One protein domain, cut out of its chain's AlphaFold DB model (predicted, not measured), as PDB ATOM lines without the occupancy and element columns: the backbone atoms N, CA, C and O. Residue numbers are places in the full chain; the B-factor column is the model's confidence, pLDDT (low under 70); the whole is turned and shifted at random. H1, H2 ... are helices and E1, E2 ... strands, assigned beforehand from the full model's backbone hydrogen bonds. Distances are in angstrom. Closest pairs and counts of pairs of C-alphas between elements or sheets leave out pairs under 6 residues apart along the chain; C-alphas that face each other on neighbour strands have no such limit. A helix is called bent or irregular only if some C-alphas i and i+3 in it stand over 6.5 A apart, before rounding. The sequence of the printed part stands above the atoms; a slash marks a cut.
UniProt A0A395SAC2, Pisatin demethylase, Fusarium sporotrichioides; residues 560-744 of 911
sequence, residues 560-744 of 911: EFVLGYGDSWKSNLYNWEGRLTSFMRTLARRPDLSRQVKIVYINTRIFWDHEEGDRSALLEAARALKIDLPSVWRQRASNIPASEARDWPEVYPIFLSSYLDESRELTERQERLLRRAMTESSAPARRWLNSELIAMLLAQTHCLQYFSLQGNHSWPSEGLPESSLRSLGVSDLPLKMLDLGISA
ATOM      1  N   GLU A 560     -18.389  -2.327 -18.775       82.88
ATOM      2  CA  GLU A 560     -18.375  -2.283 -20.232       82.88
ATOM      3  C   GLU A 560     -18.868  -0.918 -20.720       82.88
ATOM      4  O   GLU A 560     -19.676  -0.253 -20.055       82.88
ATOM      5  N   PHE A 561     -18.407  -0.525 -21.902       81.50
ATOM      6  CA  PHE A 561     -18.815   0.689 -22.587       81.50
ATOM      7  C   PHE A 561     -19.134   0.380 -24.050       81.50
ATOM      8  O   PHE A 561     -18.245   0.079 -24.843       81.50
ATOM      9  N   VAL A 562     -20.421   0.434 -24.395       78.50
ATOM     10  CA  VAL A 562     -20.937  -0.032 -25.686       78.50
ATOM     11  C   VAL A 562     -21.596   1.126 -26.442       78.50
ATOM     12  O   VAL A 562     -22.630   1.656 -26.031       78.50
ATOM     13  N   LEU A 563     -21.000   1.522 -27.566       74.75
ATOM     14  CA  LEU A 563     -21.476   2.588 -28.446       74.75
ATOM     15  C   LEU A 563     -21.930   2.023 -29.795       74.75
ATOM     16  O   LEU A 563     -21.151   1.408 -30.519       74.75
ATOM     17  N   GLY A 564     -23.195   2.264 -30.146       68.62
ATOM     18  CA  GLY A 564     -23.748   1.893 -31.451       68.62
ATOM     19  C   GLY A 564     -24.039   0.397 -31.632       68.62
ATOM     20  O   GLY A 564     -24.086  -0.082 -32.763       68.62
ATOM     21  N   TYR A 565     -24.238  -0.348 -30.540       71.12
ATOM     22  CA  TYR A 565     -24.688  -1.746 -30.582       71.12
ATOM     23  C   TYR A 565     -26.096  -1.882 -31.173       71.12
ATOM     24  O   TYR A 565     -26.975  -1.063 -30.890       71.12
ATOM     25  N   GLY A 566     -26.310  -2.911 -31.998       69.38
ATOM     26  CA  GLY A 566     -27.548  -3.081 -32.761       69.38
ATOM     27  C   GLY A 566     -27.800  -1.892 -33.693       69.38
ATOM     28  O   GLY A 566     -26.936  -1.505 -34.483       69.38
ATOM     29  N   ASP A 567     -28.978  -1.283 -33.584       68.38
ATOM     30  CA  ASP A 567     -29.362  -0.071 -34.308       68.38
ATOM     31  C   ASP A 567     -29.371   1.199 -33.436       68.38
ATOM     32  O   ASP A 567     -29.844   2.249 -33.867       68.38
ATOM     33  N   SER A 568     -28.765   1.143 -32.242       70.69
ATOM     34  CA  SER A 568     -28.705   2.281 -31.309       70.69
ATOM     35  C   SER A 568     -27.991   3.525 -31.856       70.69
ATOM     36  O   SER A 568     -28.221   4.625 -31.356       70.69
ATOM     37  N   TRP A 569     -27.166   3.368 -32.895       72.38
ATOM     38  CA  TRP A 569     -26.508   4.464 -33.615       72.38
ATOM     39  C   TRP A 569     -27.491   5.395 -34.343       72.38
ATOM     40  O   TRP A 569     -27.096   6.487 -34.727       72.38
ATOM     41  N   LYS A 570     -28.763   5.001 -34.512       75.44
ATOM     42  CA  LYS A 570     -29.814   5.855 -35.093       75.44
ATOM     43  C   LYS A 570     -30.293   6.965 -34.153       75.44
ATOM     44  O   LYS A 570     -30.974   7.877 -34.603       75.44
ATOM     45  N   SER A 571     -29.993   6.879 -32.854       75.25
ATOM     46  CA  SER A 571     -30.439   7.855 -31.857       75.25
ATOM     47  C   SER A 571     -29.634   9.160 -31.931       75.25
ATOM     48  O   SER A 571     -28.459   9.201 -31.573       75.25
ATOM     49  N   ASN A 572     -30.306  10.257 -32.276       72.06
ATOM     50  CA  ASN A 572     -29.775  11.621 -32.276       72.06
ATOM     51  C   ASN A 572     -29.480  12.145 -30.859       72.06
ATOM     52  O   ASN A 572     -28.662  13.049 -30.690       72.06
ATOM     53  N   LEU A 573     -30.126  11.581 -29.829       66.44
ATOM     54  CA  LEU A 573     -29.844  11.890 -28.420       66.44
ATOM     55  C   LEU A 573     -28.551  11.232 -27.913       66.44
ATOM     56  O   LEU A 573     -28.012  11.645 -26.886       66.44
ATOM     57  N   TYR A 574     -28.079  10.183 -28.592       64.50
ATOM     58  CA  TYR A 574     -26.912   9.382 -28.213       64.50
ATOM     59  C   TYR A 574     -25.808   9.509 -29.259       64.50
ATOM     60  O   TYR A 574     -25.254   8.518 -29.733       64.50
ATOM     61  N   ASN A 575     -25.482  10.762 -29.570       62.69
ATOM     62  CA  ASN A 575     -24.369  11.123 -30.430       62.69
ATOM     63  C   ASN A 575     -23.010  11.062 -29.705       62.69
ATOM     64  O   ASN A 575     -22.905  10.967 -28.474       62.69
ATOM     65  N   TRP A 576     -21.951  11.112 -30.507       63.81
ATOM     66  CA  TRP A 576     -20.565  11.044 -30.053       63.81
ATOM     67  C   TRP A 576     -20.160  12.234 -29.160       63.81
ATOM     68  O   TRP A 576     -19.480  12.046 -28.145       63.81
ATOM     69  N   GLU A 577     -20.638  13.442 -29.483       59.62
ATOM     70  CA  GLU A 577     -20.281  14.700 -28.811       59.62
ATOM     71  C   GLU A 577     -20.794  14.776 -27.361       59.62
ATOM     72  O   GLU A 577     -20.085  15.280 -26.491       59.62
ATOM     73  N   GLY A 578     -21.968  14.210 -27.054       59.28
ATOM     74  CA  GLY A 578     -22.573  14.278 -25.718       59.28
ATOM     75  C   GLY A 578     -22.089  13.218 -24.719       59.28
ATOM     76  O   GLY A 578     -21.857  13.529 -23.547       59.28
ATOM     77  N   ARG A 579     -21.931  11.951 -25.137       68.19
ATOM     78  CA  ARG A 579     -21.713  10.834 -24.190       68.19
ATOM     79  C   ARG A 579     -20.273  10.350 -24.106       68.19
ATOM     80  O   ARG A 579     -19.813  10.132 -22.986       68.19
ATOM     81  N   LEU A 580     -19.547  10.195 -25.221       71.69
ATOM     82  CA  LEU A 580     -18.149   9.756 -25.140       71.69
ATOM     83  C   LEU A 580     -17.297  10.825 -24.474       71.69
ATOM     84  O   LEU A 580     -16.556  10.509 -23.558       71.69
ATOM     85  N   THR A 581     -17.403  12.083 -24.886       71.50
ATOM     86  CA  THR A 581     -16.606  13.157 -24.276       71.50
ATOM     87  C   THR A 581     -16.891  13.270 -22.773       71.50
ATOM     88  O   THR A 581     -15.974  13.494 -21.986       71.50
ATOM     89  N   SER A 582     -18.146  13.075 -22.347       74.12
ATOM     90  CA  SER A 582     -18.538  13.001 -20.934       74.12
ATOM     91  C   SER A 582     -17.966  11.757 -20.246       74.12
ATOM     92  O   SER A 582     -17.506  11.828 -19.104       74.12
ATOM     93  N   PHE A 583     -17.955  10.615 -20.931       78.44
ATOM     94  CA  PHE A 583     -17.351   9.380 -20.440       78.44
ATOM     95  C   PHE A 583     -15.835   9.534 -20.272       78.44
ATOM     96  O   PHE A 583     -15.329   9.305 -19.185       78.44
ATOM     97  N   MET A 584     -15.134  10.055 -21.273       78.19
ATOM     98  CA  MET A 584     -13.709  10.392 -21.246       78.19
ATOM     99  C   MET A 584     -13.382  11.389 -20.129       78.19
ATOM    100  O   MET A 584     -12.447  11.197 -19.358       78.19
ATOM    101  N   ARG A 585     -14.202  12.435 -19.957       78.56
ATOM    102  CA  ARG A 585     -14.101  13.348 -18.807       78.56
ATOM    103  C   ARG A 585     -14.265  12.616 -17.480       78.56
ATOM    104  O   ARG A 585     -13.571  12.943 -16.519       78.56
ATOM    105  N   THR A 586     -15.168  11.642 -17.420       80.56
ATOM    106  CA  THR A 586     -15.385  10.818 -16.229       80.56
ATOM    107  C   THR A 586     -14.171   9.942 -15.951       80.56
ATOM    108  O   THR A 586     -13.647  10.016 -14.848       80.56
ATOM    109  N   LEU A 587     -13.677   9.186 -16.933       81.50
ATOM    110  CA  LEU A 587     -12.503   8.320 -16.804       81.50
ATOM    111  C   LEU A 587     -11.262   9.103 -16.365       81.50
ATOM    112  O   LEU A 587     -10.585   8.719 -15.414       81.50
ATOM    113  N   ALA A 588     -11.023  10.255 -16.986       79.94
ATOM    114  CA  ALA A 588      -9.924  11.133 -16.623       79.94
ATOM    115  C   ALA A 588     -10.018  11.701 -15.198       79.94
ATOM    116  O   ALA A 588      -9.012  11.840 -14.502       79.94
ATOM    117  N   ARG A 589     -11.227  12.063 -14.749       83.19
ATOM    118  CA  ARG A 589     -11.460  12.600 -13.396       83.19
ATOM    119  C   ARG A 589     -11.566  11.505 -12.335       83.19
ATOM    120  O   ARG A 589     -11.398  11.798 -11.154       83.19
ATOM    121  N   ARG A 590     -11.860  10.267 -12.740       85.25
ATOM    122  CA  ARG A 590     -12.081   9.098 -11.879       85.25
ATOM    123  C   ARG A 590     -11.253   7.903 -12.367       85.25
ATOM    124  O   ARG A 590     -11.803   6.967 -12.950       85.25
ATOM    125  N   PRO A 591      -9.936   7.889 -12.089       82.44
ATOM    126  CA  PRO A 591      -9.073   6.760 -12.438       82.44
ATOM    127  C   PRO A 591      -9.523   5.432 -11.811       82.44
ATOM    128  O   PRO A 591      -9.269   4.362 -12.354       82.44
ATOM    129  N   ASP A 592     -10.213   5.487 -10.670       85.06
ATOM    130  CA  ASP A 592     -10.842   4.333 -10.028       85.06
ATOM    131  C   ASP A 592     -11.931   3.693 -10.904       85.06
ATOM    132  O   ASP A 592     -12.006   2.470 -10.973       85.06
ATOM    133  N   LEU A 593     -12.703   4.505 -11.635       84.56
ATOM    134  CA  LEU A 593     -13.698   4.030 -12.596       84.56
ATOM    135  C   LEU A 593     -13.074   3.494 -13.874       84.56
ATOM    136  O   LEU A 593     -13.520   2.478 -14.396       84.56
ATOM    137  N   SER A 594     -12.014   4.141 -14.353       84.75
ATOM    138  CA  SER A 594     -11.264   3.662 -15.517       84.75
ATOM    139  C   SER A 594     -10.744   2.234 -15.336       84.75
ATOM    140  O   SER A 594     -10.829   1.425 -16.260       84.75
ATOM    141  N   ARG A 595     -10.312   1.866 -14.124       87.50
ATOM    142  CA  ARG A 595      -9.875   0.492 -13.814       87.50
ATOM    143  C   ARG A 595     -10.997  -0.551 -13.877       87.50
ATOM    144  O   ARG A 595     -10.703  -1.739 -14.018       87.50
ATOM    145  N   GLN A 596     -12.257  -0.129 -13.767       87.56
ATOM    146  CA  GLN A 596     -13.418  -1.019 -13.844       87.56
ATOM    147  C   GLN A 596     -13.787  -1.356 -15.292       87.56
ATOM    148  O   GLN A 596     -14.375  -2.409 -15.522       87.56
ATOM    149  N   VAL A 597     -13.386  -0.528 -16.263       88.69
ATOM    150  CA  VAL A 597     -13.659  -0.760 -17.685       88.69
ATOM    151  C   VAL A 597     -12.828  -1.942 -18.188       88.69
ATOM    152  O   VAL A 597     -11.599  -1.875 -18.264       88.69
ATOM    153  N   LYS A 598     -13.510  -3.034 -18.539       88.69
ATOM    154  CA  LYS A 598     -12.926  -4.260 -19.106       88.69
ATOM    155  C   LYS A 598     -13.302  -4.477 -20.565       88.69
ATOM    156  O   LYS A 598     -12.556  -5.153 -21.270       88.69
ATOM    157  N   ILE A 599     -14.411  -3.897 -21.016       87.88
ATOM    158  CA  ILE A 599     -14.990  -4.140 -22.340       87.88
ATOM    159  C   ILE A 599     -15.317  -2.796 -22.995       87.88
ATOM    160  O   ILE A 599     -16.003  -1.962 -22.404       87.88
ATOM    161  N   VAL A 600     -14.859  -2.585 -24.226       88.12
ATOM    162  CA  VAL A 600     -15.242  -1.428 -25.046       88.12
ATOM    163  C   VAL A 600     -15.700  -1.923 -26.412       88.12
ATOM    164  O   VAL A 600     -14.971  -2.642 -27.087       88.12
ATOM    165  N   TYR A 601     -16.897  -1.515 -26.825       85.56
ATOM    166  CA  TYR A 601     -17.461  -1.810 -28.140       85.56
ATOM    167  C   TYR A 601     -17.865  -0.514 -28.833       85.56
ATOM    168  O   TYR A 601     -18.571   0.309 -28.249       85.56
ATOM    169  N   ILE A 602     -17.445  -0.339 -30.084       83.19
ATOM    170  CA  ILE A 602     -17.721   0.855 -30.879       83.19
ATOM    171  C   ILE A 602     -18.143   0.443 -32.291       83.19
ATOM    172  O   ILE A 602     -17.386  -0.195 -33.021       83.19
ATOM    173  N   ASN A 603     -19.338   0.869 -32.699       79.38
ATOM    174  CA  ASN A 603     -19.778   0.812 -34.090       79.38
ATOM    175  C   ASN A 603     -19.477   2.142 -34.791       79.38
ATOM    176  O   ASN A 603     -19.967   3.184 -34.364       79.38
ATOM    177  N   THR A 604     -18.733   2.126 -35.896       75.88
ATOM    178  CA  THR A 604     -18.305   3.350 -36.584       75.88
ATOM    179  C   THR A 604     -19.437   4.112 -37.282       75.88
ATOM    180  O   THR A 604     -19.242   5.250 -37.702       75.88
ATOM    181  N   ARG A 605     -20.654   3.558 -37.368       75.25
ATOM    182  CA  ARG A 605     -21.822   4.297 -37.885       75.25
ATOM    183  C   ARG A 605     -22.205   5.506 -37.033       75.25
ATOM    184  O   ARG A 605     -22.813   6.429 -37.555       75.25
ATOM    185  N   ILE A 606     -21.798   5.541 -35.764       74.06
ATOM    186  CA  ILE A 606     -22.011   6.699 -34.879       74.06
ATOM    187  C   ILE A 606     -21.256   7.965 -35.330       74.06
ATOM    188  O   ILE A 606     -21.492   9.036 -34.782       74.06
ATOM    189  N   PHE A 607     -20.346   7.849 -36.303       72.50
ATOM    190  CA  PHE A 607     -19.520   8.947 -36.809       72.50
ATOM    191  C   PHE A 607     -20.014   9.555 -38.135       72.50
ATOM    192  O   PHE A 607     -19.316  10.387 -38.709       72.50
ATOM    193  N   TRP A 608     -21.153   9.110 -38.682       64.56
ATOM    194  CA  TRP A 608     -21.547   9.455 -40.059       64.56
ATOM    195  C   TRP A 608     -22.220  10.830 -40.241       64.56
ATOM    196  O   TRP A 608     -22.007  11.432 -41.289       64.56
ATOM    197  N   ASP A 609     -22.948  11.356 -39.248       56.97
ATOM    198  CA  ASP A 609     -23.861  12.507 -39.433       56.97
ATOM    199  C   ASP A 609     -23.445  13.817 -38.714       56.97
ATOM    200  O   ASP A 609     -24.251  14.741 -38.590       56.97
ATOM    201  N   HIS A 610     -22.205  13.952 -38.225       57.09
ATOM    202  CA  HIS A 610     -21.782  15.128 -37.442       57.09
ATOM    203  C   HIS A 610     -20.738  15.984 -38.180       57.09
ATOM    204  O   HIS A 610     -19.634  15.525 -38.458       57.09
ATOM    205  N   GLU A 611     -21.089  17.233 -38.520       52.66
ATOM    206  CA  GLU A 611     -20.225  18.129 -39.314       52.66
ATOM    207  C   GLU A 611     -19.416  19.158 -38.497       52.66
ATOM    208  O   GLU A 611     -18.363  19.580 -38.968       52.66
ATOM    209  N   GLU A 612     -19.836  19.547 -37.283       51.41
ATOM    210  CA  GLU A 612     -19.221  20.684 -36.553       51.41
ATOM    211  C   GLU A 612     -18.592  20.344 -35.176       51.41
ATOM    212  O   GLU A 612     -17.871  21.171 -34.618       51.41
ATOM    213  N   GLY A 613     -18.781  19.129 -34.638       58.25
ATOM    214  CA  GLY A 613     -18.435  18.775 -33.242       58.25
ATOM    215  C   GLY A 613     -17.081  18.081 -32.988       58.25
ATOM    216  O   GLY A 613     -16.677  17.911 -31.837       58.25
ATOM    217  N   ASP A 614     -16.337  17.668 -34.021       65.88
ATOM    218  CA  ASP A 614     -15.175  16.772 -33.833       65.88
ATOM    219  C   ASP A 614     -13.954  17.472 -33.202       65.88
ATOM    220  O   ASP A 614     -13.252  16.897 -32.366       65.88
ATOM    221  N   ARG A 615     -13.694  18.738 -33.566       76.88
ATOM    222  CA  ARG A 615     -12.547  19.518 -33.050       76.88
ATOM    223  C   ARG A 615     -12.715  19.864 -31.571       76.88
ATOM    224  O   ARG A 615     -11.771  19.721 -30.793       76.88
ATOM    225  N   SER A 616     -13.907  20.314 -31.179       75.25
ATOM    226  CA  SER A 616     -14.244  20.639 -29.789       75.25
ATOM    227  C   SER A 616     -14.200  19.385 -28.911       75.25
ATOM    228  O   SER A 616     -13.589  19.422 -27.839       75.25
ATOM    229  N   ALA A 617     -14.759  18.269 -29.391       74.00
ATOM    230  CA  ALA A 617     -14.738  16.980 -28.708       74.00
ATOM    231  C   ALA A 617     -13.309  16.469 -28.470       74.00
ATOM    232  O   ALA A 617     -12.986  16.034 -27.362       74.00
ATOM    233  N   LEU A 618     -12.433  16.579 -29.474       78.38
ATOM    234  CA  LEU A 618     -11.023  16.194 -29.385       78.38
ATOM    235  C   LEU A 618     -10.255  17.038 -28.358       78.38
ATOM    236  O   LEU A 618      -9.585  16.492 -27.480       78.38
ATOM    237  N   LEU A 619     -10.396  18.365 -28.410       82.25
ATOM    238  CA  LEU A 619      -9.767  19.263 -27.436       82.25
ATOM    239  C   LEU A 619     -10.320  19.057 -26.022       82.25
ATOM    240  O   LEU A 619      -9.605  19.200 -25.031       82.25
ATOM    241  N   GLU A 620     -11.599  18.719 -25.886       77.44
ATOM    242  CA  GLU A 620     -12.188  18.386 -24.595       77.44
ATOM    243  C   GLU A 620     -11.693  17.043 -24.039       77.44
ATOM    244  O   GLU A 620     -11.358  16.970 -22.854       77.44
ATOM    245  N   ALA A 621     -11.568  16.011 -24.877       78.25
ATOM    246  CA  ALA A 621     -10.978  14.730 -24.497       78.25
ATOM    247  C   ALA A 621      -9.497  14.877 -24.102       78.25
ATOM    248  O   ALA A 621      -9.070  14.332 -23.082       78.25
ATOM    249  N   ALA A 622      -8.730  15.684 -24.837       83.44
ATOM    250  CA  ALA A 622      -7.346  16.003 -24.496       83.44
ATOM    251  C   ALA A 622      -7.224  16.767 -23.168       83.44
ATOM    252  O   ALA A 622      -6.386  16.431 -22.331       83.44
ATOM    253  N   ARG A 623      -8.106  17.747 -22.922       82.69
ATOM    254  CA  ARG A 623      -8.177  18.450 -21.629       82.69
ATOM    255  C   ARG A 623      -8.510  17.506 -20.484       82.69
ATOM    256  O   ARG A 623      -7.935  17.647 -19.407       82.69
ATOM    257  N   ALA A 624      -9.404  16.541 -20.705       76.00
ATOM    258  CA  ALA A 624      -9.676  15.496 -19.729       76.00
ATOM    259  C   ALA A 624      -8.383  14.730 -19.402       76.00
ATOM    260  O   ALA A 624      -8.004  14.643 -18.238       76.00
ATOM    261  N   LEU A 625      -7.635  14.314 -20.422       76.94
ATOM    262  CA  LEU A 625      -6.336  13.648 -20.278       76.94
ATOM    263  C   LEU A 625      -5.211  14.508 -19.699       76.94
ATOM    264  O   LEU A 625      -4.154  13.970 -19.381       76.94
ATOM    265  N   LYS A 626      -5.417  15.823 -19.556       83.44
ATOM    266  CA  LYS A 626      -4.367  16.801 -19.233       83.44
ATOM    267  C   LYS A 626      -3.210  16.769 -20.241       83.44
ATOM    268  O   LYS A 626      -2.056  16.963 -19.867       83.44
ATOM    269  N   ILE A 627      -3.526  16.531 -21.514       83.88
ATOM    270  CA  ILE A 627      -2.557  16.494 -22.611       83.88
ATOM    271  C   ILE A 627      -2.667  17.783 -23.421       83.88
ATOM    272  O   ILE A 627      -3.755  18.174 -23.848       83.88
ATOM    273  N   ASP A 628      -1.524  18.423 -23.664       86.56
ATOM    274  CA  ASP A 628      -1.404  19.516 -24.628       86.56
ATOM    275  C   ASP A 628      -1.353  18.938 -26.048       86.56
ATOM    276  O   ASP A 628      -0.290  18.717 -26.638       86.56
ATOM    277  N   LEU A 629      -2.538  18.619 -26.567       86.88
ATOM    278  CA  LEU A 629      -2.695  17.978 -27.865       86.88
ATOM    279  C   LEU A 629      -2.078  18.783 -29.024       86.88
ATOM    280  O   LEU A 629      -1.383  18.163 -29.832       86.88
ATOM    281  N   PRO A 630      -2.228  20.126 -29.105       87.44
ATOM    282  CA  PRO A 630      -1.506  20.933 -30.090       87.44
ATOM    283  C   PRO A 630       0.017  20.726 -30.066       87.44
ATOM    284  O   PRO A 630       0.634  20.599 -31.123       87.44
ATOM    285  N   SER A 631       0.641  20.656 -28.884       85.31
ATOM    286  CA  SER A 631       2.084  20.384 -28.774       85.31
ATOM    287  C   SER A 631       2.458  18.975 -29.243       85.31
ATOM    288  O   SER A 631       3.424  18.816 -29.992       85.31
ATOM    289  N   VAL A 632       1.676  17.961 -28.861       86.62
ATOM    290  CA  VAL A 632       1.896  16.564 -29.276       86.62
ATOM    291  C   VAL A 632       1.790  16.413 -30.796       86.62
ATOM    292  O   VAL A 632       2.645  15.795 -31.434       86.62
ATOM    293  N   TRP A 633       0.773  17.023 -31.402       88.31
ATOM    294  CA  TRP A 633       0.579  16.992 -32.849       88.31
ATOM    295  C   TRP A 633       1.687  17.737 -33.604       88.31
ATOM    296  O   TRP A 633       2.152  17.245 -34.632       88.31
ATOM    297  N   ARG A 634       2.201  18.857 -33.072       84.12
ATOM    298  CA  ARG A 634       3.372  19.555 -33.641       84.12
ATOM    299  C   ARG A 634       4.626  18.680 -33.654       84.12
ATOM    300  O   ARG A 634       5.356  18.664 -34.646       84.12
ATOM    301  N   GLN A 635       4.866  17.931 -32.581       83.31
ATOM    302  CA  GLN A 635       5.990  17.001 -32.517       83.31
ATOM    303  C   GLN A 635       5.836  15.870 -33.545       83.31
ATOM    304  O   GLN A 635       6.778  15.576 -34.281       83.31
ATOM    305  N   ARG A 636       4.633  15.293 -33.661       86.62
ATOM    306  CA  ARG A 636       4.317  14.249 -34.653       86.62
ATOM    307  C   ARG A 636       4.442  14.745 -36.089       86.62
ATOM    308  O   ARG A 636       4.984  14.034 -36.927       86.62
ATOM    309  N   ALA A 637       4.036  15.984 -36.364       83.38
ATOM    310  CA  ALA A 637       4.166  16.593 -37.687       83.38
ATOM    311  C   ALA A 637       5.626  16.678 -38.176       83.38
ATOM    312  O   ALA A 637       5.864  16.745 -39.380       83.38
ATOM    313  N   SER A 638       6.599  16.652 -37.258       80.44
ATOM    314  CA  SER A 638       8.031  16.680 -37.582       80.44
ATOM    315  C   SER A 638       8.603  15.301 -37.947       80.44
ATOM    316  O   SER A 638       9.699  15.234 -38.498       80.44
ATOM    317  N   ASN A 639       7.894  14.204 -37.648       81.38
ATOM    318  CA  ASN A 639       8.328  12.834 -37.935       81.38
ATOM    319  C   ASN A 639       7.117  11.914 -38.180       81.38
ATOM    320  O   ASN A 639       6.709  11.145 -37.309       81.38
ATOM    321  N   ILE A 640       6.518  12.035 -39.364       79.06
ATOM    322  CA  ILE A 640       5.286  11.329 -39.731       79.06
ATOM    323  C   ILE A 640       5.619   9.950 -40.325       79.06
ATOM    324  O   ILE A 640       6.360   9.884 -41.310       79.06
ATOM    325  N   PRO A 641       5.036   8.849 -39.812       77.44
ATOM    326  CA  PRO A 641       5.150   7.544 -40.453       77.44
ATOM    327  C   PRO A 641       4.570   7.563 -41.874       77.44
ATOM    328  O   PRO A 641       3.454   8.034 -42.102       77.44
ATOM    329  N   ALA A 642       5.296   6.997 -42.842       74.44
ATOM    330  CA  ALA A 642       4.854   6.939 -44.239       74.44
ATOM    331  C   ALA A 642       3.530   6.165 -44.430       74.44
ATOM    332  O   ALA A 642       2.813   6.394 -45.402       74.44
ATOM    333  N   SER A 643       3.201   5.257 -43.504       72.38
ATOM    334  CA  SER A 643       1.904   4.578 -43.430       72.38
ATOM    335  C   SER A 643       0.769   5.560 -43.126       72.38
ATOM    336  O   SER A 643      -0.208   5.594 -43.867       72.38
ATOM    337  N   GLU A 644       0.920   6.419 -42.116       76.56
ATOM    338  CA  GLU A 644      -0.110   7.390 -41.717       76.56
ATOM    339  C   GLU A 644      -0.315   8.501 -42.756       76.56
ATOM    340  O   GLU A 644      -1.435   8.940 -42.998       76.56
ATOM    341  N   ALA A 645       0.747   8.915 -43.450       76.69
ATOM    342  CA  ALA A 645       0.634   9.897 -44.526       76.69
ATOM    343  C   ALA A 645      -0.014   9.335 -45.808       76.69
ATOM    344  O   ALA A 645      -0.312  10.105 -46.716       76.69
ATOM    345  N   ARG A 646      -0.230   8.016 -45.926       75.94
ATOM    346  CA  ARG A 646      -0.602   7.362 -47.195       75.94
ATOM    347  C   ARG A 646      -1.933   7.841 -47.763       75.94
ATOM    348  O   ARG A 646      -2.029   8.072 -48.965       75.94
ATOM    349  N   ASP A 647      -2.937   7.990 -46.906       71.31
ATOM    350  CA  ASP A 647      -4.258   8.462 -47.327       71.31
ATOM    351  C   ASP A 647      -4.234   9.935 -47.731       71.31
ATOM    352  O   ASP A 647      -5.091  10.375 -48.497       71.31
ATOM    353  N   TRP A 648      -3.263  10.705 -47.215       77.81
ATOM    354  CA  TRP A 648      -3.210  12.142 -47.445       77.81
ATOM    355  C   TRP A 648      -1.817  12.779 -47.337       77.81
ATOM    356  O   TRP A 648      -1.556  13.595 -46.449       77.81
ATOM    357  N   PRO A 649      -0.909  12.476 -48.274       78.75
ATOM    358  CA  PRO A 649       0.509  12.782 -48.105       78.75
ATOM    359  C   PRO A 649       0.807  14.285 -48.053       78.75
ATOM    360  O   PRO A 649       1.674  14.717 -47.299       78.75
ATOM    361  N   GLU A 650       0.064  15.098 -48.811       80.12
ATOM    362  CA  GLU A 650       0.265  16.552 -48.860       80.12
ATOM    363  C   GLU A 650      -0.481  17.314 -47.753       80.12
ATOM    364  O   GLU A 650      -0.065  18.407 -47.374       80.12
ATOM    365  N   VAL A 651      -1.579  16.761 -47.227       83.12
ATOM    366  CA  VAL A 651      -2.489  17.476 -46.313       83.12
ATOM    367  C   VAL A 651      -2.330  17.024 -44.865       83.12
ATOM    368  O   VAL A 651      -2.455  17.856 -43.972       83.12
ATOM    369  N   TYR A 652      -1.991  15.759 -44.600       82.50
ATOM    370  CA  TYR A 652      -1.806  15.237 -43.239       82.50
ATOM    371  C   TYR A 652      -0.764  16.022 -42.409       82.50
ATOM    372  O   TYR A 652      -1.063  16.367 -41.263       82.50
ATOM    373  N   PRO A 653       0.401  16.437 -42.962       84.31
ATOM    374  CA  PRO A 653       1.351  17.275 -42.223       84.31
ATOM    375  C   PRO A 653       0.806  18.677 -41.908       84.31
ATOM    376  O   PRO A 653       1.054  19.225 -40.832       84.31
ATOM    377  N   ILE A 654       0.040  19.266 -42.834       85.06
ATOM    378  CA  ILE A 654      -0.607  20.574 -42.644       85.06
ATOM    379  C   ILE A 654      -1.674  20.450 -41.553       85.06
ATOM    380  O   ILE A 654      -1.711  21.264 -40.633       85.06
ATOM    381  N   PHE A 655      -2.486  19.396 -41.615       84.56
ATOM    382  CA  PHE A 655      -3.537  19.091 -40.656       84.56
ATOM    383  C   PHE A 655      -2.989  18.970 -39.225       84.56
ATOM    384  O   PHE A 655      -3.418  19.726 -38.354       84.56
ATOM    385  N   LEU A 656      -1.975  18.124 -38.992       84.69
ATOM    386  CA  LEU A 656      -1.372  17.960 -37.661       84.69
ATOM    387  C   LEU A 656      -0.750  19.258 -37.123       84.69
ATOM    388  O   LEU A 656      -0.809  19.543 -35.931       84.69
ATOM    389  N   SER A 657      -0.146  20.060 -37.998       82.88
ATOM    390  CA  SER A 657       0.665  21.206 -37.582       82.88
ATOM    391  C   SER A 657      -0.098  22.528 -37.425       82.88
ATOM    392  O   SER A 657       0.502  23.494 -36.944       82.88
ATOM    393  N   SER A 658      -1.374  22.589 -37.832       80.50
ATOM    394  CA  SER A 658      -2.164  23.835 -37.856       80.50
ATOM    395  C   SER A 658      -3.632  23.707 -37.435       80.50
ATOM    396  O   SER A 658      -4.194  24.674 -36.938       80.50
ATOM    397  N   TYR A 659      -4.278  22.539 -37.557       82.31
ATOM    398  CA  TYR A 659      -5.732  22.431 -37.334       82.31
ATOM    399  C   TYR A 659      -6.168  22.734 -35.885       82.31
ATOM    400  O   TYR A 659      -7.246  23.278 -35.633       82.31
ATOM    401  N   LEU A 660      -5.325  22.390 -34.910       80.50
ATOM    402  CA  LEU A 660      -5.580  22.634 -33.487       80.50
ATOM    403  C   LEU A 660      -4.897  23.899 -32.948       80.50
ATOM    404  O   LEU A 660      -5.116  24.242 -31.790       80.50
ATOM    405  N   ASP A 661      -4.098  24.589 -33.763       79.31
ATOM    406  CA  ASP A 661      -3.297  25.746 -33.356       79.31
ATOM    407  C   ASP A 661      -3.736  26.999 -34.123       79.31
ATOM    408  O   ASP A 661      -3.323  27.241 -35.256       79.31
ATOM    409  N   GLU A 662      -4.595  27.802 -33.492       68.75
ATOM    410  CA  GLU A 662      -5.178  29.012 -34.092       68.75
ATOM    411  C   GLU A 662      -4.169  30.156 -34.260       68.75
ATOM    412  O   GLU A 662      -4.474  31.149 -34.912       68.75
ATOM    413  N   SER A 663      -2.966  30.032 -33.688       68.19
ATOM    414  CA  SER A 663      -1.935  31.073 -33.734       68.19
ATOM    415  C   SER A 663      -1.074  31.045 -35.001       68.19
ATOM    416  O   SER A 663      -0.256  31.941 -35.217       68.19
ATOM    417  N   ARG A 664      -1.233  30.018 -35.846       71.31
ATOM    418  CA  ARG A 664      -0.367  29.780 -37.002       71.31
ATOM    419  C   ARG A 664      -0.979  30.311 -38.295       71.31
ATOM    420  O   ARG A 664      -2.012  29.830 -38.750       71.31
ATOM    421  N   GLU A 665      -0.278  31.235 -38.945       73.75
ATOM    422  CA  GLU A 665      -0.649  31.702 -40.282       73.75
ATOM    423  C   GLU A 665      -0.367  30.618 -41.336       73.75
ATOM    424  O   GLU A 665       0.743  30.084 -41.442       73.75
ATOM    425  N   LEU A 666      -1.395  30.273 -42.114       81.50
ATOM    426  CA  LEU A 666      -1.307  29.359 -43.249       81.50
ATOM    427  C   LEU A 666      -1.170  30.152 -44.549       81.50
ATOM    428  O   LEU A 666      -1.781  31.201 -44.721       81.50
ATOM    429  N   THR A 667      -0.412  29.620 -45.508       86.75
ATOM    430  CA  THR A 667      -0.441  30.165 -46.876       86.75
ATOM    431  C   THR A 667      -1.807  29.909 -47.526       86.75
ATOM    432  O   THR A 667      -2.432  28.883 -47.252       86.75
ATOM    433  N   GLU A 668      -2.241  30.762 -48.464       82.31
ATOM    434  CA  GLU A 668      -3.525  30.587 -49.179       82.31
ATOM    435  C   GLU A 668      -3.686  29.188 -49.801       82.31
ATOM    436  O   GLU A 668      -4.785  28.632 -49.856       82.31
ATOM    437  N   ARG A 669      -2.582  28.585 -50.269       84.50
ATOM    438  CA  ARG A 669      -2.574  27.221 -50.813       84.50
ATOM    439  C   ARG A 669      -2.865  26.180 -49.730       84.50
ATOM    440  O   ARG A 669      -3.657  25.273 -49.972       84.50
ATOM    441  N   GLN A 670      -2.232  26.294 -48.563       83.44
ATOM    442  CA  GLN A 670      -2.436  25.371 -47.443       83.44
ATOM    443  C   GLN A 670      -3.844  25.502 -46.865       83.44
ATOM    444  O   GLN A 670      -4.491  24.488 -46.615       83.44
ATOM    445  N   GLU A 671      -4.350  26.728 -46.732       81.81
ATOM    446  CA  GLU A 671      -5.710  26.979 -46.261       81.81
ATOM    447  C   GLU A 671      -6.749  26.392 -47.227       81.81
ATOM    448  O   GLU A 671      -7.692  25.728 -46.804       81.81
ATOM    449  N   ARG A 672      -6.550  26.552 -48.541       82.06
ATOM    450  CA  ARG A 672      -7.440  25.974 -49.558       82.06
ATOM    451  C   ARG A 672      -7.424  24.444 -49.540       82.06
ATOM    452  O   ARG A 672      -8.483  23.831 -49.656       82.06
ATOM    453  N   LEU A 673      -6.247  23.832 -49.378       81.38
ATOM    454  CA  LEU A 673      -6.102  22.378 -49.252       81.38
ATOM    455  C   LEU A 673      -6.793  21.848 -47.990       81.38
ATOM    456  O   LEU A 673      -7.547  20.884 -48.086       81.38
ATOM    457  N   LEU A 674      -6.596  22.505 -46.841       79.38
ATOM    458  CA  LEU A 674      -7.207  22.130 -45.563       79.38
ATOM    459  C   LEU A 674      -8.728  22.376 -45.539       79.38
ATOM    460  O   LEU A 674      -9.474  21.565 -45.005       79.38
ATOM    461  N   ARG A 675      -9.226  23.454 -46.157       78.56
ATOM    462  CA  ARG A 675     -10.673  23.699 -46.289       78.56
ATOM    463  C   ARG A 675     -11.334  22.636 -47.159       78.56
ATOM    464  O   ARG A 675     -12.301  22.020 -46.728       78.56
ATOM    465  N   ARG A 676     -10.770  22.362 -48.341       76.06
ATOM    466  CA  ARG A 676     -11.271  21.331 -49.266       76.06
ATOM    467  C   ARG A 676     -11.345  19.956 -48.598       76.06
ATOM    468  O   ARG A 676     -12.334  19.242 -48.727       76.06
ATOM    469  N   ALA A 677     -10.307  19.646 -47.833       73.69
ATOM    470  CA  ALA A 677     -10.176  18.471 -46.991       73.69
ATOM    471  C   ALA A 677     -11.303  18.278 -45.958       73.69
ATOM    472  O   ALA A 677     -11.697  17.145 -45.682       73.69
ATOM    473  N   MET A 678     -11.819  19.371 -45.395       73.38
ATOM    474  CA  MET A 678     -12.866  19.353 -44.369       73.38
ATOM    475  C   MET A 678     -14.293  19.322 -44.945       73.38
ATOM    476  O   MET A 678     -15.215  18.900 -44.245       73.38
ATOM    477  N   THR A 679     -14.482  19.769 -46.194       68.25
ATOM    478  CA  THR A 679     -15.807  20.001 -46.802       68.25
ATOM    479  C   THR A 679     -16.255  18.956 -47.825       68.25
ATOM    480  O   THR A 679     -17.453  18.817 -48.048       68.25
ATOM    481  N   GLU A 680     -15.348  18.239 -48.500       63.50
ATOM    482  CA  GLU A 680     -15.757  17.207 -49.468       63.50
ATOM    483  C   GLU A 680     -16.338  15.978 -48.739       63.50
ATOM    484  O   GLU A 680     -15.787  15.510 -47.744       63.50
ATOM    485  N   SER A 681     -17.449  15.432 -49.247       50.38
ATOM    486  CA  SER A 681     -18.295  14.369 -48.662       50.38
ATOM    487  C   SER A 681     -17.627  12.985 -48.488       50.38
ATOM    488  O   SER A 681     -18.296  11.969 -48.307       50.38
ATOM    489  N   SER A 682     -16.297  12.929 -48.523       54.84
ATOM    490  CA  SER A 682     -15.442  11.788 -48.178       54.84
ATOM    491  C   SER A 682     -14.355  12.149 -47.148       54.84
ATOM    492  O   SER A 682     -13.413  11.375 -46.988       54.84
ATOM    493  N   ALA A 683     -14.496  13.285 -46.447       59.81
ATOM    494  CA  ALA A 683     -13.500  13.983 -45.628       59.81
ATOM    495  C   ALA A 683     -12.509  13.065 -44.879       59.81
ATOM    496  O   ALA A 683     -12.809  12.595 -43.776       59.81
ATOM    497  N   PRO A 684     -11.294  12.849 -45.420       63.72
ATOM    498  CA  PRO A 684     -10.247  12.090 -44.741       63.72
ATOM    499  C   PRO A 684      -9.899  12.686 -43.367       63.72
ATOM    500  O   PRO A 684      -9.594  11.944 -42.439       63.72
ATOM    501  N   ALA A 685     -10.042  14.007 -43.195       70.50
ATOM    502  CA  ALA A 685      -9.788  14.701 -41.931       70.50
ATOM    503  C   ALA A 685     -10.690  14.208 -40.792       70.50
ATOM    504  O   ALA A 685     -10.199  13.931 -39.702       70.50
ATOM    505  N   ARG A 686     -11.996  14.039 -41.049       73.00
ATOM    506  CA  ARG A 686     -12.961  13.555 -40.043       73.00
ATOM    507  C   ARG A 686     -12.619  12.132 -39.597       73.00
ATOM    508  O   ARG A 686     -12.640  11.817 -38.413       73.00
ATOM    509  N   ARG A 687     -12.193  11.285 -40.538       75.75
ATOM    510  CA  ARG A 687     -11.748   9.908 -40.261       75.75
ATOM    511  C   ARG A 687     -10.543   9.884 -39.321       75.75
ATOM    512  O   ARG A 687     -10.527   9.114 -38.369       75.75
ATOM    513  N   TRP A 688      -9.575  10.767 -39.564       79.50
ATOM    514  CA  TRP A 688      -8.401  10.924 -38.708       79.50
ATOM    515  C   TRP A 688      -8.749  11.483 -37.327       79.50
ATOM    516  O   TRP A 688      -8.257  10.957 -36.333       79.50
ATOM    517  N   LEU A 689      -9.648  12.471 -37.235       80.31
ATOM    518  CA  LEU A 689     -10.150  12.978 -35.949       80.31
ATOM    519  C   LEU A 689     -10.797  11.862 -35.113       80.31
ATOM    520  O   LEU A 689     -10.519  11.741 -33.919       80.31
ATOM    521  N   ASN A 690     -11.591  11.000 -35.748       80.00
ATOM    522  CA  ASN A 690     -12.222   9.858 -35.086       80.00
ATOM    523  C   ASN A 690     -11.198   8.817 -34.614       80.00
ATOM    524  O   ASN A 690     -11.292   8.338 -33.482       80.00
ATOM    525  N   SER A 691     -10.182   8.510 -35.425       82.75
ATOM    526  CA  SER A 691      -9.089   7.616 -35.021       82.75
ATOM    527  C   SER A 691      -8.286   8.159 -33.832       82.75
ATOM    528  O   SER A 691      -7.943   7.403 -32.924       82.75
ATOM    529  N   GLU A 692      -8.019   9.465 -33.793       84.50
ATOM    530  CA  GLU A 692      -7.317  10.124 -32.681       84.50
ATOM    531  C   GLU A 692      -8.133  10.069 -31.380       84.50
ATOM    532  O   GLU A 692      -7.589   9.792 -30.310       84.50
ATOM    533  N   LEU A 693      -9.455  10.244 -31.467       82.00
ATOM    534  CA  LEU A 693     -10.362  10.106 -30.323       82.00
ATOM    535  C   LEU A 693     -10.374   8.682 -29.755       82.00
ATOM    536  O   LEU A 693     -10.347   8.508 -28.534       82.00
ATOM    537  N   ILE A 694     -10.380   7.662 -30.617       86.06
ATOM    538  CA  ILE A 694     -10.292   6.266 -30.169       86.06
ATOM    539  C   ILE A 694      -8.928   5.985 -29.532       86.06
ATOM    540  O   ILE A 694      -8.874   5.333 -28.491       86.06
ATOM    541  N   ALA A 695      -7.834   6.514 -30.088       88.38
ATOM    542  CA  ALA A 695      -6.509   6.375 -29.483       88.38
ATOM    543  C   ALA A 695      -6.457   6.984 -28.068       88.38
ATOM    544  O   ALA A 695      -5.920   6.368 -27.147       88.38
ATOM    545  N   MET A 696      -7.084   8.147 -27.865       86.00
ATOM    546  CA  MET A 696      -7.232   8.754 -26.538       86.00
ATOM    547  C   MET A 696      -8.067   7.899 -25.588       86.00
ATOM    548  O   MET A 696      -7.730   7.813 -24.410       86.00
ATOM    549  N   LEU A 697      -9.144   7.268 -26.070       86.69
ATOM    550  CA  LEU A 697      -9.959   6.363 -25.255       86.69
ATOM    551  C   LEU A 697      -9.144   5.157 -24.790       86.69
ATOM    552  O   LEU A 697      -9.138   4.857 -23.599       86.69
ATOM    553  N   LEU A 698      -8.408   4.520 -25.703       88.12
ATOM    554  CA  LEU A 698      -7.541   3.388 -25.375       88.12
ATOM    555  C   LEU A 698      -6.467   3.773 -24.349       88.12
ATOM    556  O   LEU A 698      -6.222   3.020 -23.408       88.12
ATOM    557  N   ALA A 699      -5.901   4.978 -24.464       86.69
ATOM    558  CA  ALA A 699      -4.946   5.502 -23.490       86.69
ATOM    559  C   ALA A 699      -5.544   5.690 -22.081       86.69
ATOM    560  O   ALA A 699      -4.805   5.659 -21.100       86.69
ATOM    561  N   GLN A 700      -6.867   5.854 -21.956       84.38
ATOM    562  CA  GLN A 700      -7.561   6.001 -20.668       84.38
ATOM    563  C   GLN A 700      -8.019   4.681 -20.050       84.38
ATOM    564  O   GLN A 700      -8.391   4.671 -18.876       84.38
ATOM    565  N   THR A 701      -8.044   3.582 -20.800       86.94
ATOM    566  CA  THR A 701      -8.612   2.301 -20.355       86.94
ATOM    567  C   THR A 701      -7.516   1.275 -20.072       86.94
ATOM    568  O   THR A 701      -7.322   0.316 -20.812       86.94
ATOM    569  N   HIS A 702      -6.804   1.447 -18.957       81.50
ATOM    570  CA  HIS A 702      -5.626   0.631 -18.606       81.50
ATOM    571  C   HIS A 702      -5.925  -0.839 -18.264       81.50
ATOM    572  O   HIS A 702      -5.015  -1.643 -18.103       81.50
ATOM    573  N   CYS A 703      -7.196  -1.187 -18.075       88.56
ATOM    574  CA  CYS A 703      -7.652  -2.506 -17.638       88.56
ATOM    575  C   CYS A 703      -8.429  -3.264 -18.722       88.56
ATOM    576  O   CYS A 703      -9.024  -4.300 -18.414       88.56
ATOM    577  N   LEU A 704      -8.429  -2.741 -19.950       90.69
ATOM    578  CA  LEU A 704      -9.235  -3.212 -21.067       90.69
ATOM    579  C   LEU A 704      -8.828  -4.625 -21.503       90.69
ATOM    580  O   LEU A 704      -7.686  -4.850 -21.887       90.69
ATOM    581  N   GLN A 705      -9.771  -5.566 -21.461       90.75
ATOM    582  CA  GLN A 705      -9.567  -6.965 -21.856       90.75
ATOM    583  C   GLN A 705     -10.233  -7.297 -23.194       90.75
ATOM    584  O   GLN A 705      -9.739  -8.165 -23.911       90.75
ATOM    585  N   TYR A 706     -11.325  -6.613 -23.534       90.88
ATOM    586  CA  TYR A 706     -12.044  -6.774 -24.793       90.88
ATOM    587  C   TYR A 706     -12.197  -5.427 -25.490       90.88
ATOM    588  O   TYR A 706     -12.706  -4.471 -24.897       90.88
ATOM    589  N   PHE A 707     -11.800  -5.366 -26.758       90.69
ATOM    590  CA  PHE A 707     -12.007  -4.197 -27.602       90.69
ATOM    591  C   PHE A 707     -12.654  -4.596 -28.923       90.69
ATOM    592  O   PHE A 707     -12.173  -5.495 -29.608       90.69
ATOM    593  N   SER A 708     -13.728  -3.901 -29.287       87.69
ATOM    594  CA  SER A 708     -14.432  -4.107 -30.544       87.69
ATOM    595  C   SER A 708     -14.616  -2.802 -31.291       87.69
ATOM    596  O   SER A 708     -15.122  -1.821 -30.739       87.69
ATOM    597  N   LEU A 709     -14.218  -2.804 -32.559       85.94
ATOM    598  CA  LEU A 709     -14.322  -1.670 -33.461       85.94
ATOM    599  C   LEU A 709     -14.868  -2.141 -34.816       85.94
ATOM    600  O   LEU A 709     -14.142  -2.667 -35.660       85.94
ATOM    601  N   GLN A 710     -16.179  -1.979 -34.996       77.75
ATOM    602  CA  GLN A 710     -16.957  -2.552 -36.099       77.75
ATOM    603  C   GLN A 710     -17.470  -1.466 -37.048       77.75
ATOM    604  O   GLN A 710     -17.992  -0.458 -36.582       77.75
ATOM    605  N   GLY A 711     -17.398  -1.666 -38.369       67.06
ATOM    606  CA  GLY A 711     -18.093  -0.812 -39.343       67.06
ATOM    607  C   GLY A 711     -17.411  -0.657 -40.710       67.06
ATOM    608  O   GLY A 711     -16.711  -1.553 -41.158       67.06
ATOM    609  N   ASN A 712     -17.700   0.441 -41.419       60.25
ATOM    610  CA  ASN A 712     -17.538   0.571 -42.883       60.25
ATOM    611  C   ASN A 712     -16.156   1.118 -43.342       60.25
ATOM    612  O   ASN A 712     -15.442   1.755 -42.575       60.25
ATOM    613  N   HIS A 713     -15.854   0.997 -44.644       53.88
ATOM    614  CA  HIS A 713     -14.717   1.513 -45.438       53.88
ATOM    615  C   HIS A 713     -14.462   3.037 -45.377       53.88
ATOM    616  O   HIS A 713     -13.640   3.570 -46.122       53.88
ATOM    617  N   SER A 714     -15.181   3.769 -44.525       58.88
ATOM    618  CA  SER A 714     -15.005   5.213 -44.310       58.88
ATOM    619  C   SER A 714     -14.001   5.522 -43.192       58.88
ATOM    620  O   SER A 714     -14.039   6.609 -42.635       58.88
ATOM    621  N   TRP A 715     -13.119   4.584 -42.849       71.44
ATOM    622  CA  TRP A 715     -12.047   4.730 -41.855       71.44
ATOM    623  C   TRP A 715     -10.691   5.004 -42.544       71.44
ATOM    624  O   TRP A 715     -10.608   4.760 -43.753       71.44
ATOM    625  N   PRO A 716      -9.637   5.517 -41.865       73.56
ATOM    626  CA  PRO A 716      -8.304   5.584 -42.469       73.56
ATOM    627  C   PRO A 716      -7.809   4.186 -42.858       73.56
ATOM    628  O   PRO A 716      -8.097   3.204 -42.166       73.56
ATOM    629  N   SER A 717      -7.080   4.082 -43.968       70.25
ATOM    630  CA  SER A 717      -6.681   2.804 -44.567       70.25
ATOM    631  C   SER A 717      -5.779   1.967 -43.661       70.25
ATOM    632  O   SER A 717      -5.885   0.743 -43.679       70.25
ATOM    633  N   GLU A 718      -4.966   2.625 -42.834       71.81
ATOM    634  CA  GLU A 718      -4.080   1.994 -41.846       71.81
ATOM    635  C   GLU A 718      -4.680   1.974 -40.426       71.81
ATOM    636  O   GLU A 718      -4.021   1.548 -39.479       71.81
ATOM    637  N   GLY A 719      -5.929   2.417 -40.248       77.44
ATOM    638  CA  GLY A 719      -6.627   2.260 -38.976       77.44
ATOM    639  C   GLY A 719      -6.379   3.338 -37.928       77.44
ATOM    640  O   GLY A 719      -6.671   4.520 -38.130       77.44
ATOM    641  N   LEU A 720      -5.924   2.893 -36.753       81.81
ATOM    642  CA  LEU A 720      -5.559   3.754 -35.630       81.81
ATOM    643  C   LEU A 720      -4.079   4.165 -35.740       81.81
ATOM    644  O   LEU A 720      -3.226   3.277 -35.846       81.81
ATOM    645  N   PRO A 721      -3.754   5.473 -35.673       78.19
ATOM    646  CA  PRO A 721      -2.380   5.955 -35.756       78.19
ATOM    647  C   PRO A 721      -1.523   5.378 -34.634       78.19
ATOM    648  O   PRO A 721      -1.742   5.659 -33.452       78.19
ATOM    649  N   GLU A 722      -0.502   4.620 -35.016       79.50
ATOM    650  CA  GLU A 722       0.508   4.114 -34.094       79.50
ATOM    651  C   GLU A 722       1.234   5.277 -33.404       79.50
ATOM    652  O   GLU A 722       1.433   5.260 -32.187       79.50
ATOM    653  N   SER A 723       1.560   6.337 -34.156       82.62
ATOM    654  CA  SER A 723       2.221   7.522 -33.606       82.62
ATOM    655  C   SER A 723       1.363   8.221 -32.554       82.62
ATOM    656  O   SER A 723       1.903   8.747 -31.580       82.62
ATOM    657  N   SER A 724       0.034   8.176 -32.696       85.75
ATOM    658  CA  SER A 724      -0.890   8.707 -31.695       85.75
ATOM    659  C   SER A 724      -0.831   7.886 -30.414       85.75
ATOM    660  O   SER A 724      -0.529   8.439 -29.359       85.75
ATOM    661  N   LEU A 725      -1.026   6.564 -30.496       85.94
ATOM    662  CA  LEU A 725      -0.988   5.673 -29.329       85.94
ATOM    663  C   LEU A 725       0.340   5.792 -28.567       85.94
ATOM    664  O   LEU A 725       0.336   5.990 -27.350       85.94
ATOM    665  N   ARG A 726       1.473   5.793 -29.279       84.56
ATOM    666  CA  ARG A 726       2.798   5.975 -28.665       84.56
ATOM    667  C   ARG A 726       2.967   7.352 -28.027       84.56
ATOM    668  O   ARG A 726       3.497   7.445 -26.924       84.56
ATOM    669  N   SER A 727       2.501   8.418 -28.683       84.12
ATOM    670  CA  SER A 727       2.581   9.781 -28.134       84.12
ATOM    671  C   SER A 727       1.718   9.985 -26.885       84.12
ATOM    672  O   SER A 727       2.047  10.807 -26.034       84.12
ATOM    673  N   LEU A 728       0.653   9.191 -26.747       85.44
ATOM    674  CA  LEU A 728      -0.199   9.129 -25.560       85.44
ATOM    675  C   LEU A 728       0.377   8.215 -24.462       85.44
ATOM    676  O   LEU A 728      -0.253   8.045 -23.420       85.44
ATOM    677  N   GLY A 729       1.560   7.627 -24.673       82.56
ATOM    678  CA  GLY A 729       2.227   6.747 -23.713       82.56
ATOM    679  C   GLY A 729       1.691   5.313 -23.685       82.56
ATOM    680  O   GLY A 729       1.975   4.583 -22.737       82.56
ATOM    681  N   VAL A 730       0.928   4.887 -24.697       85.81
ATOM    682  CA  VAL A 730       0.449   3.503 -24.813       85.81
ATOM    683  C   VAL A 730       1.565   2.639 -25.393       85.81
ATOM    684  O   VAL A 730       1.888   2.728 -26.577       85.81
ATOM    685  N   SER A 731       2.167   1.811 -24.542       82.31
ATOM    686  CA  SER A 731       3.209   0.850 -24.929       82.31
ATOM    687  C   SER A 731       2.723  -0.597 -24.964       82.31
ATOM    688  O   SER A 731       3.331  -1.410 -25.647       82.31
ATOM    689  N   ASP A 732       1.668  -0.909 -24.210       85.88
ATOM    690  CA  ASP A 732       1.095  -2.246 -24.075       85.88
ATOM    691  C   ASP A 732      -0.395  -2.140 -23.714       85.88
ATOM    692  O   ASP A 732      -0.805  -1.236 -22.977       85.88
ATOM    693  N   LEU A 733      -1.203  -3.051 -24.243       88.06
ATOM    694  CA  LEU A 733      -2.640  -3.164 -24.041       88.06
ATOM    695  C   LEU A 733      -2.951  -4.588 -23.555       88.06
ATOM    696  O   LEU A 733      -2.704  -5.549 -24.287       88.06
ATOM    697  N   PRO A 734      -3.573  -4.759 -22.370       88.69
ATOM    698  CA  PRO A 734      -3.846  -6.073 -21.777       88.69
ATOM    699  C   PRO A 734      -5.061  -6.778 -22.414       88.69
ATOM    700  O   PRO A 734      -5.869  -7.419 -21.730       88.69
ATOM    701  N   LEU A 735      -5.208  -6.650 -23.733       91.31
ATOM    702  CA  LEU A 735      -6.299  -7.224 -24.501       91.31
ATOM    703  C   LEU A 735      -6.165  -8.746 -24.539       91.31
ATOM    704  O   LEU A 735      -5.117  -9.301 -24.879       91.31
ATOM    705  N   LYS A 736      -7.264  -9.421 -24.208       91.94
ATOM    706  CA  LYS A 736      -7.458 -10.862 -24.396       91.94
ATOM    707  C   LYS A 736      -8.268 -11.151 -25.653       91.94
ATOM    708  O   LYS A 736      -8.044 -12.180 -26.283       91.94
ATOM    709  N   MET A 737      -9.178 -10.255 -26.030       90.75
ATOM    710  CA  MET A 737     -10.039 -10.425 -27.193       90.75
ATOM    711  C   MET A 737     -10.170  -9.124 -27.987       90.75
ATOM    712  O   MET A 737     -10.286  -8.040 -27.411       90.75
ATOM    713  N   LEU A 738     -10.118  -9.250 -29.311       90.56
ATOM    714  CA  LEU A 738     -10.121  -8.131 -30.243       90.56
ATOM    715  C   LEU A 738     -11.037  -8.426 -31.431       90.56
ATOM    716  O   LEU A 738     -10.828  -9.408 -32.145       90.56
ATOM    717  N   ASP A 739     -11.999  -7.537 -31.659       87.81
ATOM    718  CA  ASP A 739     -13.010  -7.659 -32.706       87.81
ATOM    719  C   ASP A 739     -12.899  -6.476 -33.670       87.81
ATOM    720  O   ASP A 739     -13.142  -5.331 -33.290       87.81
ATOM    721  N   LEU A 740     -12.569  -6.724 -34.936       86.25
ATOM    722  CA  LEU A 740     -12.266  -5.658 -35.895       86.25
ATOM    723  C   LEU A 740     -13.043  -5.812 -37.199       86.25
ATOM    724  O   LEU A 740     -13.020  -6.874 -37.819       86.25
ATOM    725  N   GLY A 741     -13.658  -4.721 -37.656       80.19
ATOM    726  CA  GLY A 741     -14.172  -4.593 -39.026       80.19
ATOM    727  C   GLY A 741     -13.369  -3.657 -39.926       80.19
ATOM    728  O   GLY A 741     -13.593  -3.582 -41.130       80.19
ATOM    729  N   ILE A 742     -12.372  -2.979 -39.370       78.50
ATOM    730  CA  ILE A 742     -11.518  -2.011 -40.063       78.50
ATOM    731  C   ILE A 742     -10.057  -2.291 -39.733       78.50
ATOM    732  O   ILE A 742      -9.784  -2.931 -38.719       78.50
ATOM    733  N   SER A 743      -9.123  -1.809 -40.560       77.69
ATOM    734  CA  SER A 743      -7.691  -1.978 -40.272       77.69
ATOM    735  C   SER A 743      -7.345  -1.394 -38.902       77.69
ATOM    736  O   SER A 743      -7.845  -0.331 -38.539       77.69
ATOM    737  N   ALA A 744      -6.523  -2.106 -38.135       74.25
ATOM    738  CA  ALA A 744      -5.995  -1.646 -36.853       74.25
ATOM    739  C   ALA A 744      -4.674  -2.366 -36.550       74.25
ATOM    740  O   ALA A 744      -4.477  -2.907 -35.463       74.25
TER     741      ALA A 744
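What this domain is: This is residues 560 to 744 of the 911 residues of the protein "Pisatin demethylase" of Fusarium sporotrichioides (UniProt A0A395SAC2). A small wall of four parallel strands stands at one end, with the helices to one side of it; H8 runs through the middle as the core, side by side with H1 and H4 in a three-helix bundle. H9 packs on H8, while H5 and H6 form a helical hairpin and H7 reaches out at the end far from the sheet. The printed part has 185 residues with nine named helices and four named strands, in the order E1 H1 H2 E2 H3 H4 H5 H6 H7 H8 E3 H9 E4; the sheet's order is E1 E2 E3 E4, and the class is mixed. It is compact, with a radius of gyration of the C-alphas of 16.0 A and spans of 48 by 32 by 28 A.

Where its parts are: E1 is residues 560 to 563, beginning at C-alpha 560 (-18.375, -2.283, -20.232). H1, residues 576 to 589, is 19.0 A long and only just irregular: C-alphas 577 and 580 are 6.52 A apart. H2 is 591 to 594, E2 599 to 603 and H3 604 to 607. H4, 614 to 625, spans 16.5 A; H5 is 629 to 637, H6 652 to 658, and H7, 668 to 679, spans 16.4 A. H8, 684 to 700, is the longest helix at 25.0 A. E3 is 706 to 710, H9 722 to 727, and E4 737 to 740, ending at C-alpha 740 (-12.266, -5.658, -35.895).

How they stand to each other: E1 and E2 are parallel, with N 561 and O 599 2.8 A apart; E2 and E3 have N 602 and O 708 at 2.8 A, and E3 and E4 N 709 and O 739 at 2.8 A. E1, H1 H2, E2 and E3, H9, E4 are strand-helix-strand units, two parallel neighbour strands with helices between, with right-handed crossovers; E2, H3 to H8, E3 is a third. H1, H3 and H8 only graze the sheet. H1 touches H4 at a shallow tilt of 11 degrees, the same way, closest at the C-alphas of Arg 585 and Ala 624, 5.0 A. H4 touches H8 at Leu 618 and Leu 693, C-alphas 6.2 A apart. H9 touches H8 with C-alphas 725 and 695 at 5.6 A. The hairpin H5 and H6 is closest at C-alphas 634 and 657, 5.1 A. H7 touches H8 only at the corner, C-alphas 678 and 685 at 6.1 A; H2 so touches H1, C-alphas 594 and 587 at 5.0 A. In H4 to H9 every O i to N i+4 pair is within hydrogen-bond range, in H1 8 of 10; H2 and H3 are too short for such a pair.

The domain as a whole: The C-alphas farthest apart are those of Glu 668 and Lys 736, 48.5 A. The printed part has no cut; the links E1 to H1, H5 to H6 and E3 to H9 are long. The mean pLDDT of the printed part is 78.2, with 29 residues under 70, among them 573 to 579, 608 to 614 and 679 to 684.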